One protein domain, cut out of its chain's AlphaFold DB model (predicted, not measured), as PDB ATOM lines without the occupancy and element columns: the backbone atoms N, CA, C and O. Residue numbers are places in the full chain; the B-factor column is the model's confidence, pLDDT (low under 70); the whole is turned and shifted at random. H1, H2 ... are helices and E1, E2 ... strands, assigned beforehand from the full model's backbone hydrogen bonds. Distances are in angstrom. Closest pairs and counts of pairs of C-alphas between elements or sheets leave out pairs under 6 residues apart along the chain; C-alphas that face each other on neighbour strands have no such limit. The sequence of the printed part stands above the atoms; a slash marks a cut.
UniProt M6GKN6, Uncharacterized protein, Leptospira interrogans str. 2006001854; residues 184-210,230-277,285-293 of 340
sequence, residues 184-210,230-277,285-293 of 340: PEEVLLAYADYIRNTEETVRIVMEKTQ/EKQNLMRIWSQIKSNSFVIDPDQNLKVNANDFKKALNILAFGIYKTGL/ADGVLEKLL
ATOM      1  N   PRO A 184      21.111 -12.002 565.014       83.50
ATOM      2  CA  PRO A 184      21.381 -12.020 563.574       83.50
ATOM      3  C   PRO A 184      22.866 -11.811 563.229       83.50
ATOM      4  O   PRO A 184      23.318 -12.287 562.192       83.50
ATOM      5  N   GLU A 185      23.640 -11.158 564.096       83.06
ATOM      6  CA  GLU A 185      25.081 -10.919 563.903       83.06
ATOM      7  C   GLU A 185      25.882 -12.226 563.809       83.06
ATOM      8  O   GLU A 185      26.772 -12.365 562.973       83.06
ATOM      9  N   GLU A 186      25.496 -13.230 564.597       85.62
ATOM     10  CA  GLU A 186      26.115 -14.560 564.610       85.62
ATOM     11  C   GLU A 186      25.918 -15.298 563.282       85.62
ATOM     12  O   GLU A 186      26.742 -16.121 562.890       85.62
ATOM     13  N   VAL A 187      24.832 -14.987 562.566       88.62
ATOM     14  CA  VAL A 187      24.570 -15.533 561.231       88.62
ATOM     15  C   VAL A 187      25.596 -14.985 560.244       88.62
ATOM     16  O   VAL A 187      26.177 -15.749 559.477       88.62
ATOM     17  N   LEU A 188      25.857 -13.676 560.286       86.69
ATOM     18  CA  LEU A 188      26.843 -13.039 559.411       86.69
ATOM     19  C   LEU A 188      28.248 -13.572 559.690       86.69
ATOM     20  O   LEU A 188      28.948 -13.954 558.759       86.69
ATOM     21  N   LEU A 189      28.628 -13.682 560.963       87.12
ATOM     22  CA  LEU A 189      29.919 -14.252 561.349       87.12
ATOM     23  C   LEU A 189      30.066 -15.698 560.859       87.12
ATOM     24  O   LEU A 189      31.065 -16.032 560.229       87.12
ATOM     25  N   ALA A 190      29.038 -16.532 561.037       89.69
ATOM     26  CA  ALA A 190      29.090 -17.928 560.616       89.69
ATOM     27  C   ALA A 190      29.274 -18.100 559.099       89.69
ATOM     28  O   ALA A 190      30.036 -18.963 558.656       89.69
ATOM     29  N   TYR A 191      28.592 -17.287 558.287       90.12
ATOM     30  CA  TYR A 191      28.753 -17.331 556.832       90.12
ATOM     31  C   TYR A 191      30.092 -16.733 556.368       90.12
ATOM     32  O   TYR A 191      30.659 -17.220 555.385       90.12
ATOM     33  N   ALA A 192      30.630 -15.733 557.074       87.56
ATOM     34  CA  ALA A 192      31.956 -15.173 556.804       87.56
ATOM     35  C   ALA A 192      33.067 -16.190 557.095       87.56
ATOM     36  O   ALA A 192      33.929 -16.419 556.240       87.56
ATOM     37  N   ASP A 193      32.993 -16.862 558.244       87.88
ATOM     38  CA  ASP A 193      33.922 -17.926 558.627       87.88
ATOM     39  C   ASP A 193      33.832 -19.117 557.672       87.88
ATOM     40  O   ASP A 193      34.858 -19.644 557.254       87.88
ATOM     41  N   TYR A 194      32.628 -19.502 557.233       89.00
ATOM     42  CA  TYR A 194      32.462 -20.530 556.201       89.00
ATOM     43  C   TYR A 194      33.205 -20.172 554.905       89.00
ATOM     44  O   TYR A 194      33.975 -20.984 554.392       89.00
ATOM     45  N   ILE A 195      33.026 -18.951 554.388       88.50
ATOM     46  CA  ILE A 195      33.715 -18.500 553.169       88.50
ATOM     47  C   ILE A 195      35.227 -18.525 553.368       88.50
ATOM     48  O   ILE A 195      35.946 -19.081 552.539       88.50
ATOM     49  N   ARG A 196      35.717 -17.996 554.488       86.88
ATOM     50  CA  ARG A 196      37.145 -18.004 554.801       86.88
ATOM     51  C   ARG A 196      37.703 -19.427 554.892       86.88
ATOM     52  O   ARG A 196      38.703 -19.730 554.245       86.88
ATOM     53  N   ASN A 197      37.029 -20.314 555.618       84.38
ATOM     54  CA  ASN A 197      37.444 -21.705 555.795       84.38
ATOM     55  C   ASN A 197      37.427 -22.471 554.466       84.38
ATOM     56  O   ASN A 197      38.321 -23.274 554.201       84.38
ATOM     57  N   THR A 198      36.454 -22.217 553.587       84.62
ATOM     58  CA  THR A 198      36.432 -22.823 552.244       84.62
ATOM     59  C   THR A 198      37.601 -22.341 551.376       84.62
ATOM     60  O   THR A 198      38.250 -23.150 550.717       84.62
ATOM     61  N   GLU A 199      37.943 -21.050 551.412       86.19
ATOM     62  CA  GLU A 199      39.090 -20.506 550.674       86.19
ATOM     63  C   GLU A 199      40.424 -21.043 551.212       86.19
ATOM     64  O   GLU A 199      41.301 -21.423 550.433       86.19
ATOM     65  N   GLU A 200      40.577 -21.110 552.537       84.62
ATOM     66  CA  GLU A 200      41.774 -21.644 553.196       84.62
ATOM     67  C   GLU A 200      41.933 -23.153 552.953       84.62
ATOM     68  O   GLU A 200      43.030 -23.609 552.631       84.62
ATOM     69  N   THR A 201      40.853 -23.936 553.020       80.69
ATOM     70  CA  THR A 201      40.904 -25.382 552.730       80.69
ATOM     71  C   THR A 201      41.294 -25.657 551.280       80.69
ATOM     72  O   THR A 201      42.177 -26.480 551.037       80.69
ATOM     73  N   VAL A 202      40.720 -24.929 550.316       83.62
ATOM     74  CA  VAL A 202      41.118 -25.036 548.904       83.62
ATOM     75  C   VAL A 202      42.583 -24.643 548.723       83.62
ATOM     76  O   VAL A 202      43.324 -25.372 548.066       83.62
ATOM     77  N   ARG A 203      43.041 -23.556 549.362       83.75
ATOM     78  CA  ARG A 203      44.450 -23.134 549.335       83.75
ATOM     79  C   ARG A 203      45.386 -24.238 549.831       83.75
ATOM     80  O   ARG A 203      46.328 -24.591 549.127       83.75
ATOM     81  N   ILE A 204      45.094 -24.826 550.990       81.12
ATOM     82  CA  ILE A 204      45.915 -25.884 551.596       81.12
ATOM     83  C   ILE A 204      45.979 -27.121 550.690       81.12
ATOM     84  O   ILE A 204      47.048 -27.703 550.510       81.12
ATOM     85  N   VAL A 205      44.857 -27.540 550.096       78.69
ATOM     86  CA  VAL A 205      44.833 -28.699 549.183       78.69
ATOM     87  C   VAL A 205      45.586 -28.392 547.884       78.69
ATOM     88  O   VAL A 205      46.341 -29.230 547.385       78.69
ATOM     89  N   MET A 206      45.454 -27.176 547.348       78.38
ATOM     90  CA  MET A 206      46.220 -26.728 546.183       78.38
ATOM     91  C   MET A 206      47.730 -26.672 546.447       78.38
ATOM     92  O   MET A 206      48.513 -26.957 545.547       78.38
ATOM     93  N   GLU A 207      48.158 -26.304 547.653       79.75
ATOM     94  CA  GLU A 207      49.571 -26.328 548.050       79.75
ATOM     95  C   GLU A 207      50.083 -27.761 548.231       79.75
ATOM     96  O   GLU A 207      51.167 -28.087 547.756       79.75
ATOM     97  N   LYS A 208      49.284 -28.651 548.834       76.19
ATOM     98  CA  LYS A 208      49.636 -30.073 549.010       76.19
ATOM     99  C   LYS A 208      49.757 -30.836 547.690       76.19
ATOM    100  O   LYS A 208      50.566 -31.753 547.582       76.19
ATOM    101  N   THR A 209      48.948 -30.482 546.693       68.62
ATOM    102  CA  THR A 209      48.994 -31.088 545.352       68.62
ATOM    103  C   THR A 209      50.151 -30.566 544.495       68.62
ATOM    104  O   THR A 209      50.503 -31.203 543.496       68.62
ATOM    105  N   GLN A 210      50.798 -29.455 544.871       65.62
ATOM    106  CA  GLN A 210      52.050 -29.043 544.238       65.62
ATOM    107  C   GLN A 210      53.150 -30.026 544.644       65.62
ATOM    108  O   GLN A 210      53.532 -30.115 545.809       65.62
ATOM    109  N   GLU A 230      49.016 -11.784 545.781       78.88
ATOM    110  CA  GLU A 230      47.995 -12.344 546.675       78.88
ATOM    111  C   GLU A 230      46.612 -12.397 546.000       78.88
ATOM    112  O   GLU A 230      45.914 -13.408 546.064       78.88
ATOM    113  N   LYS A 231      46.283 -11.363 545.217       80.56
ATOM    114  CA  LYS A 231      45.055 -11.289 544.423       80.56
ATOM    115  C   LYS A 231      44.959 -12.362 543.330       80.56
ATOM    116  O   LYS A 231      43.896 -12.947 543.148       80.56
ATOM    117  N   GLN A 232      46.046 -12.653 542.618       83.00
ATOM    118  CA  GLN A 232      46.067 -13.718 541.607       83.00
ATOM    119  C   GLN A 232      45.922 -15.106 542.243       83.00
ATOM    120  O   GLN A 232      45.218 -15.957 541.699       83.00
ATOM    121  N   ASN A 233      46.521 -15.325 543.418       82.94
ATOM    122  CA  ASN A 233      46.326 -16.560 544.179       82.94
ATOM    123  C   ASN A 233      44.864 -16.730 544.613       82.94
ATOM    124  O   ASN A 233      44.306 -17.815 544.458       82.94
ATOM    125  N   LEU A 234      44.221 -15.655 545.077       85.06
ATOM    126  CA  LEU A 234      42.795 -15.661 545.413       85.06
ATOM    127  C   LEU A 234      41.915 -15.961 544.193       85.06
ATOM    128  O   LEU A 234      41.057 -16.834 544.269       85.06
ATOM    129  N   MET A 235      42.170 -15.333 543.042       85.94
ATOM    130  CA  MET A 235      41.432 -15.628 541.804       85.94
ATOM    131  C   MET A 235      41.591 -17.084 541.357       85.94
ATOM    132  O   MET A 235      40.637 -17.687 540.866       85.94
ATOM    133  N   ARG A 236      42.778 -17.672 541.546       85.31
ATOM    134  CA  ARG A 236      43.018 -19.090 541.262       85.31
ATOM    135  C   ARG A 236      42.214 -19.992 542.201       85.31
ATOM    136  O   ARG A 236      41.659 -20.983 541.746       85.31
ATOM    137  N   ILE A 237      42.126 -19.650 543.485       86.38
ATOM    138  CA  ILE A 237      41.278 -20.371 544.449       86.38
ATOM    139  C   ILE A 237      39.810 -20.276 544.023       86.38
ATOM    140  O   ILE A 237      39.125 -21.293 543.920       86.38
ATOM    141  N   TRP A 238      39.333 -19.075 543.698       89.25
ATOM    142  CA  TRP A 238      37.949 -18.878 543.275       89.25
ATOM    143  C   TRP A 238      37.625 -19.596 541.968       89.25
ATOM    144  O   TRP A 238      36.525 -20.126 541.834       89.25
ATOM    145  N   SER A 239      38.563 -19.682 541.020       86.88
ATOM    146  CA  SER A 239      38.349 -20.444 539.786       86.88
ATOM    147  C   SER A 239      38.225 -21.947 540.048       86.88
ATOM    148  O   SER A 239      37.367 -22.595 539.446       86.88
ATOM    149  N   GLN A 240      38.993 -22.495 541.000       86.25
ATOM    150  CA  GLN A 240      38.825 -23.885 541.439       86.25
ATOM    151  C   GLN A 240      37.446 -24.113 542.065       86.25
ATOM    152  O   GLN A 240      36.768 -25.069 541.691       86.25
ATOM    153  N   ILE A 241      36.995 -23.207 542.940       85.44
ATOM    154  CA  ILE A 241      35.659 -23.272 543.554       85.44
ATOM    155  C   ILE A 241      34.570 -23.194 542.474       85.44
ATOM    156  O   ILE A 241      33.678 -24.037 542.443       85.44
ATOM    157  N   LYS A 242      34.665 -22.233 541.543       86.69
ATOM    158  CA  LYS A 242      33.687 -22.029 540.458       86.69
ATOM    159  C   LYS A 242      33.584 -23.239 539.527       86.69
ATOM    160  O   LYS A 242      32.509 -23.519 539.009       86.69
ATOM    161  N   SER A 243      34.678 -23.979 539.339       81.88
ATOM    162  CA  SER A 243      34.704 -25.150 538.457       81.88
ATOM    163  C   SER A 243      33.884 -26.349 538.959       81.88
ATOM    164  O   SER A 243      33.690 -27.286 538.190       81.88
ATOM    165  N   ASN A 244      33.448 -26.374 540.233       75.31
ATOM    166  CA  ASN A 244      32.784 -27.516 540.902       75.31
ATOM    167  C   ASN A 244      33.546 -28.861 540.842       75.31
ATOM    168  O   ASN A 244      33.045 -29.896 541.282       75.31
ATOM    169  N   SER A 245      34.755 -28.868 540.282       66.00
ATOM    170  CA  SER A 245      35.534 -30.076 540.002       66.00
ATOM    171  C   SER A 245      36.549 -30.393 541.100       66.00
ATOM    172  O   SER A 245      37.068 -31.507 541.158       66.00
ATOM    173  N   PHE A 246      36.808 -29.433 541.990       73.62
ATOM    174  CA  PHE A 246      37.847 -29.532 543.002       73.62
ATOM    175  C   PHE A 246      37.429 -30.449 544.159       73.62
ATOM    176  O   PHE A 246      36.457 -30.184 544.874       73.62
ATOM    177  N   VAL A 247      38.186 -31.531 544.336       74.75
ATOM    178  CA  VAL A 247      38.003 -32.512 545.410       74.75
ATOM    179  C   VAL A 247      38.946 -32.155 546.555       74.75
ATOM    180  O   VAL A 247      40.161 -32.116 546.368       74.75
ATOM    181  N   ILE A 248      38.382 -31.878 547.729       71.38
ATOM    182  CA  ILE A 248      39.146 -31.548 548.942       71.38
ATOM    183  C   ILE A 248      39.611 -32.815 549.647       71.38
ATOM    184  O   ILE A 248      40.761 -32.895 550.072       71.38
ATOM    185  N   ASP A 249      38.716 -33.793 549.755       68.19
ATOM    186  CA  ASP A 249      38.997 -35.087 550.364       68.19
ATOM    187  C   ASP A 249      38.616 -36.195 549.368       68.19
ATOM    188  O   ASP A 249      37.419 -36.383 549.107       68.19
ATOM    189  N   PRO A 250      39.599 -36.887 548.758       67.31
ATOM    190  CA  PRO A 250      39.333 -37.967 547.814       67.31
ATOM    191  C   PRO A 250      38.689 -39.181 548.489       67.31
ATOM    192  O   PRO A 250      37.890 -39.862 547.851       67.31
ATOM    193  N   ASP A 251      38.958 -39.415 549.777       68.69
ATOM    194  CA  ASP A 251      38.460 -40.592 550.493       68.69
ATOM    195  C   ASP A 251      36.959 -40.466 550.792       68.69
ATOM    196  O   ASP A 251      36.213 -41.445 550.752       68.69
ATOM    197  N   GLN A 252      36.493 -39.240 551.054       67.75
ATOM    198  CA  GLN A 252      35.081 -38.931 551.312       67.75
ATOM    199  C   GLN A 252      34.353 -38.342 550.093       67.75
ATOM    200  O   GLN A 252      33.169 -38.022 550.194       67.75
ATOM    201  N   ASN A 253      35.035 -38.194 548.947       69.44
ATOM    202  CA  ASN A 253      34.533 -37.499 547.753       69.44
ATOM    203  C   ASN A 253      33.934 -36.114 548.062       69.44
ATOM    204  O   ASN A 253      32.937 -35.696 547.463       69.44
ATOM    205  N   LEU A 254      34.539 -35.386 549.002       72.75
ATOM    206  CA  LEU A 254      34.061 -34.069 549.401       72.75
ATOM    207  C   LEU A 254      34.453 -33.035 548.339       72.75
ATOM    208  O   LEU A 254      35.637 -32.746 548.140       72.75
ATOM    209  N   LYS A 255      33.451 -32.467 547.668       77.44
ATOM    210  CA  LYS A 255      33.620 -31.425 546.648       77.44
ATOM    211  C   LYS A 255      33.107 -30.091 547.159       77.44
ATOM    212  O   LYS A 255      32.086 -30.039 547.841       77.44
ATOM    213  N   VAL A 256      33.788 -29.011 546.784       80.12
ATOM    214  CA  VAL A 256      33.254 -27.664 547.012       80.12
ATOM    215  C   VAL A 256      32.140 -27.409 546.012       80.12
ATOM    216  O   VAL A 256      32.348 -27.525 544.805       80.12
ATOM    217  N   ASN A 257      30.965 -27.041 546.513       84.31
ATOM    218  CA  ASN A 257      29.844 -26.641 545.680       84.31
ATOM    219  C   ASN A 257      29.832 -25.114 545.512       84.31
ATOM    220  O   ASN A 257      29.615 -24.370 546.473       84.31
ATOM    221  N   ALA A 258      30.017 -24.637 544.282       86.00
ATOM    222  CA  ALA A 258      29.966 -23.221 543.938       86.00
ATOM    223  C   ALA A 258      28.606 -22.593 544.268       86.00
ATOM    224  O   ALA A 258      28.554 -21.430 544.654       86.00
ATOM    225  N   ASN A 259      27.509 -23.354 544.175       87.75
ATOM    226  CA  ASN A 259      26.174 -22.839 544.488       87.75
ATOM    227  C   ASN A 259      26.017 -22.552 545.984       87.75
ATOM    228  O   ASN A 259      25.453 -21.526 546.363       87.75
ATOM    229  N   ASP A 260      26.548 -23.429 546.836       86.12
ATOM    230  CA  ASP A 260      26.544 -23.235 548.287       86.12
ATOM    231  C   ASP A 260      27.436 -22.051 548.685       86.12
ATOM    232  O   ASP A 260      27.060 -21.249 549.543       86.12
ATOM    233  N   PHE A 261      28.569 -21.876 547.998       88.69
ATOM    234  CA  PHE A 261      29.441 -20.713 548.157       88.69
ATOM    235  C   PHE A 261      28.771 -19.401 547.698       88.69
ATOM    236  O   PHE A 261      28.755 -18.426 548.452       88.69
ATOM    237  N   LYS A 262      28.124 -19.381 546.520       89.31
ATOM    238  CA  LYS A 262      27.337 -18.230 546.025       89.31
ATOM    239  C   LYS A 262      26.207 -17.885 546.998       89.31
ATOM    240  O   LYS A 262      25.977 -16.712 547.287       89.31
ATOM    241  N   LYS A 263      25.521 -18.892 547.549       89.00
ATOM    242  CA  LYS A 263      24.459 -18.690 548.541       89.00
ATOM    243  C   LYS A 263      24.987 -18.027 549.815       89.00
ATOM    244  O   LYS A 263      24.376 -17.068 550.279       89.00
ATOM    245  N   ALA A 264      26.109 -18.505 550.355       88.25
ATOM    246  CA  ALA A 264      26.741 -17.908 551.532       88.25
ATOM    247  C   ALA A 264      27.119 -16.437 551.290       88.25
ATOM    248  O   ALA A 264      26.803 -15.572 552.106       88.25
ATOM    249  N   LEU A 265      27.714 -16.139 550.131       88.94
ATOM    250  CA  LEU A 265      28.068 -14.772 549.748       88.94
ATOM    251  C   LEU A 265      26.842 -13.855 549.628       88.94
ATOM    252  O   LEU A 265      26.880 -12.717 550.092       88.94
ATOM    253  N   ASN A 266      25.745 -14.343 549.044       87.75
ATOM    254  CA  ASN A 266      24.504 -13.576 548.925       87.75
ATOM    255  C   ASN A 266      23.904 -13.234 550.295       87.75
ATOM    256  O   ASN A 266      23.438 -12.113 550.495       87.75
ATOM    257  N   ILE A 267      23.938 -14.175 551.246       86.06
ATOM    258  CA  ILE A 267      23.460 -13.945 552.616       86.06
ATOM    259  C   ILE A 267      24.314 -12.878 553.308       86.06
ATOM    260  O   ILE A 267      23.757 -11.970 553.924       86.06
ATOM    261  N   LEU A 268      25.642 -12.928 553.155       85.25
ATOM    262  CA  LEU A 268      26.531 -11.891 553.686       85.25
ATOM    263  C   LEU A 268      26.264 -10.522 553.077       85.25
ATOM    264  O   LEU A 268      26.135  -9.547 553.813       85.25
ATOM    265  N   ALA A 269      26.157 -10.438 551.750       81.88
ATOM    266  CA  ALA A 269      25.901  -9.172 551.076       81.88
ATOM    267  C   ALA A 269      24.561  -8.572 551.512       81.88
ATOM    268  O   ALA A 269      24.509  -7.404 551.886       81.88
ATOM    269  N   PHE A 270      23.487  -9.368 551.537       76.25
ATOM    270  CA  PHE A 270      22.190  -8.902 552.029       76.25
ATOM    271  C   PHE A 270      22.253  -8.473 553.498       76.25
ATOM    272  O   PHE A 270      21.678  -7.450 553.865       76.25
ATOM    273  N   GLY A 271      22.993  -9.221 554.318       73.00
ATOM    274  CA  GLY A 271      23.298  -8.877 555.699       73.00
ATOM    275  C   GLY A 271      23.916  -7.491 555.839       73.00
ATOM    276  O   GLY A 271      23.334  -6.646 556.511       73.00
ATOM    277  N   ILE A 272      25.019  -7.239 555.128       70.62
ATOM    278  CA  ILE A 272      25.729  -5.949 555.103       70.62
ATOM    279  C   ILE A 272      24.783  -4.804 554.722       70.62
ATOM    280  O   ILE A 272      24.792  -3.748 555.355       70.62
ATOM    281  N   TYR A 273      23.945  -4.999 553.701       69.06
ATOM    282  CA  TYR A 273      23.014  -3.957 553.262       69.06
ATOM    283  C   TYR A 273      21.886  -3.707 554.262       69.06
ATOM    284  O   TYR A 273      21.478  -2.562 554.437       69.06
ATOM    285  N   LYS A 274      21.387  -4.757 554.926       68.44
ATOM    286  CA  LYS A 274      20.272  -4.651 555.872       68.44
ATOM    287  C   LYS A 274      20.697  -4.075 557.222       68.44
ATOM    288  O   LYS A 274      19.945  -3.296 557.796       68.44
ATOM    289  N   THR A 275      21.876  -4.434 557.731       60.22
ATOM    290  CA  THR A 275      22.397  -3.902 559.005       60.22
ATOM    291  C   THR A 275      23.007  -2.506 558.863       60.22
ATOM    292  O   THR A 275      23.336  -1.870 559.863       60.22
ATOM    293  N   GLY A 276      23.168  -2.025 557.625       52.56
ATOM    294  CA  GLY A 276      23.976  -0.854 557.310       52.56
ATOM    295  C   GLY A 276      25.471  -1.130 557.507       52.56
ATOM    296  O   GLY A 276      25.870  -2.056 558.214       52.56
ATOM    297  N   LEU A 277      26.324  -0.280 556.925       51.81
ATOM    298  CA  LEU A 277      27.793  -0.302 557.076       51.81
ATOM    299  C   LEU A 277      28.280  -0.041 558.525       51.81
ATOM    300  O   LEU A 277      29.450   0.257 558.741       51.81
ATOM    301  N   ALA A 285      33.096  -5.121 552.826       80.06
ATOM    302  CA  ALA A 285      31.954  -5.077 551.922       80.06
ATOM    303  C   ALA A 285      32.374  -5.046 550.436       80.06
ATOM    304  O   ALA A 285      31.800  -5.792 549.641       80.06
ATOM    305  N   ASP A 286      33.401  -4.266 550.052       82.88
ATOM    306  CA  ASP A 286      33.987  -4.329 548.695       82.88
ATOM    307  C   ASP A 286      34.528  -5.732 548.390       82.88
ATOM    308  O   ASP A 286      34.282  -6.265 547.308       82.88
ATOM    309  N   GLY A 287      35.193  -6.369 549.360       85.25
ATOM    310  CA  GLY A 287      35.701  -7.734 549.227       85.25
ATOM    311  C   GLY A 287      34.601  -8.770 548.970       85.25
ATOM    312  O   GLY A 287      34.753  -9.630 548.104       85.25
ATOM    313  N   VAL A 288      33.466  -8.683 549.673       87.25
ATOM    314  CA  VAL A 288      32.311  -9.576 549.454       87.25
ATOM    315  C   VAL A 288      31.679  -9.338 548.079       87.25
ATOM    316  O   VAL A 288      31.349 -10.301 547.385       87.25
ATOM    317  N   LEU A 289      31.550  -8.079 547.648       86.50
ATOM    318  CA  LEU A 289      31.009  -7.742 546.327       86.50
ATOM    319  C   LEU A 289      31.933  -8.171 545.188       86.50
ATOM    320  O   LEU A 289      31.454  -8.661 544.171       86.50
ATOM    321  N   GLU A 290      33.248  -8.027 545.353       87.69
ATOM    322  CA  GLU A 290      34.231  -8.519 544.385       87.69
ATOM    323  C   GLU A 290      34.117 -10.033 544.205       87.69
ATOM    324  O   GLU A 290      34.075 -10.515 543.070       87.69
ATOM    325  N   LYS A 291      33.994 -10.776 545.312       90.38
ATOM    326  CA  LYS A 291      33.748 -12.220 545.277       90.38
ATOM    327  C   LYS A 291      32.435 -12.525 544.560       90.38
ATOM    328  O   LYS A 291      32.427 -13.324 543.630       90.38
ATOM    329  N   LEU A 292      31.336 -11.866 544.922       88.50
ATOM    330  CA  LEU A 292      30.041 -12.087 544.271       88.50
ATOM    331  C   LEU A 292      30.079 -11.847 542.764       88.50
ATOM    332  O   LEU A 292      29.563 -12.678 542.025       88.50
ATOM    333  N   LEU A 293      30.733 -10.772 542.317       88.44
ATOM    334  CA  LEU A 293      30.912 -10.467 540.895       88.44
ATOM    335  C   LEU A 293      31.714 -11.544 540.154       88.44
ATOM    336  O   LEU A 293      31.458 -11.805 538.985       88.44
TER     337      LEU A 293
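This is residues 184 to 210, 230 to 277 and 285 to 293 of the 340 residues of an uncharacterized protein of Leptospira interrogans str. 2006001854 (UniProt M6GKN6). What shape appears first? A long helix, H1, runs most of the model's length; H3 packs slantwise on its first half, and H2 is set crosswise on its second half. H4 packs on H3, and E1 makes a small turn with residues 254 to 255. What is the make-up? The 84 printed residues include four named helices and one named strand, in the order H1, H2, E1, H3, H4, and the class is mostly helix. How large is it? It is compact, with a radius of gyration of the C-alphas of 13.5 A, and only just elongated, spanning 41 by 28 by 17 A.

Where does the printed part begin? H1, residues 184 to 209, starts with C-alpha 184 at (21.381, -12.020, 563.574) and is 38.2 A long. What follows? H2 is residues 230 to 242, 18.4 A long; E1 is residues 247 to 249; H3 is residues 258 to 275, 25.6 A long. Where does it end? H4, residues 285 to 293, ends with C-alpha 293 at (30.912, -10.467, 540.895).

What touches H1? Its residues 199 to 203 alone touch H2, about perpendicular at 84 degrees, with closest C-alphas Arg 203 and Ile 237 at 6.4 A. Its residues 188 to 195 alone touch H3, opposite ways at an only just steep tilt of 35.0 degrees, with closest C-alphas Tyr 191 and Ala 264 at 5.7 A. Where is H4? It touches H3, with closest C-alphas Leu 265 and Leu 292 at 6.4 A, and is apart from H1. Are the helix backbones complete? In H1, H2, H3 and H4 every O i to N i+4 pair is within hydrogen-bond range.

Where is it cut? Residues 211 to 229 and 278 to 284 are not printed; C-alphas 210 and 230 are 17.4 A apart, and 277 and 285 are 8.2 A apart. Where is confidence low? Residues 209 to 210, 245, 249 to 253 and 273 to 277 are under 70.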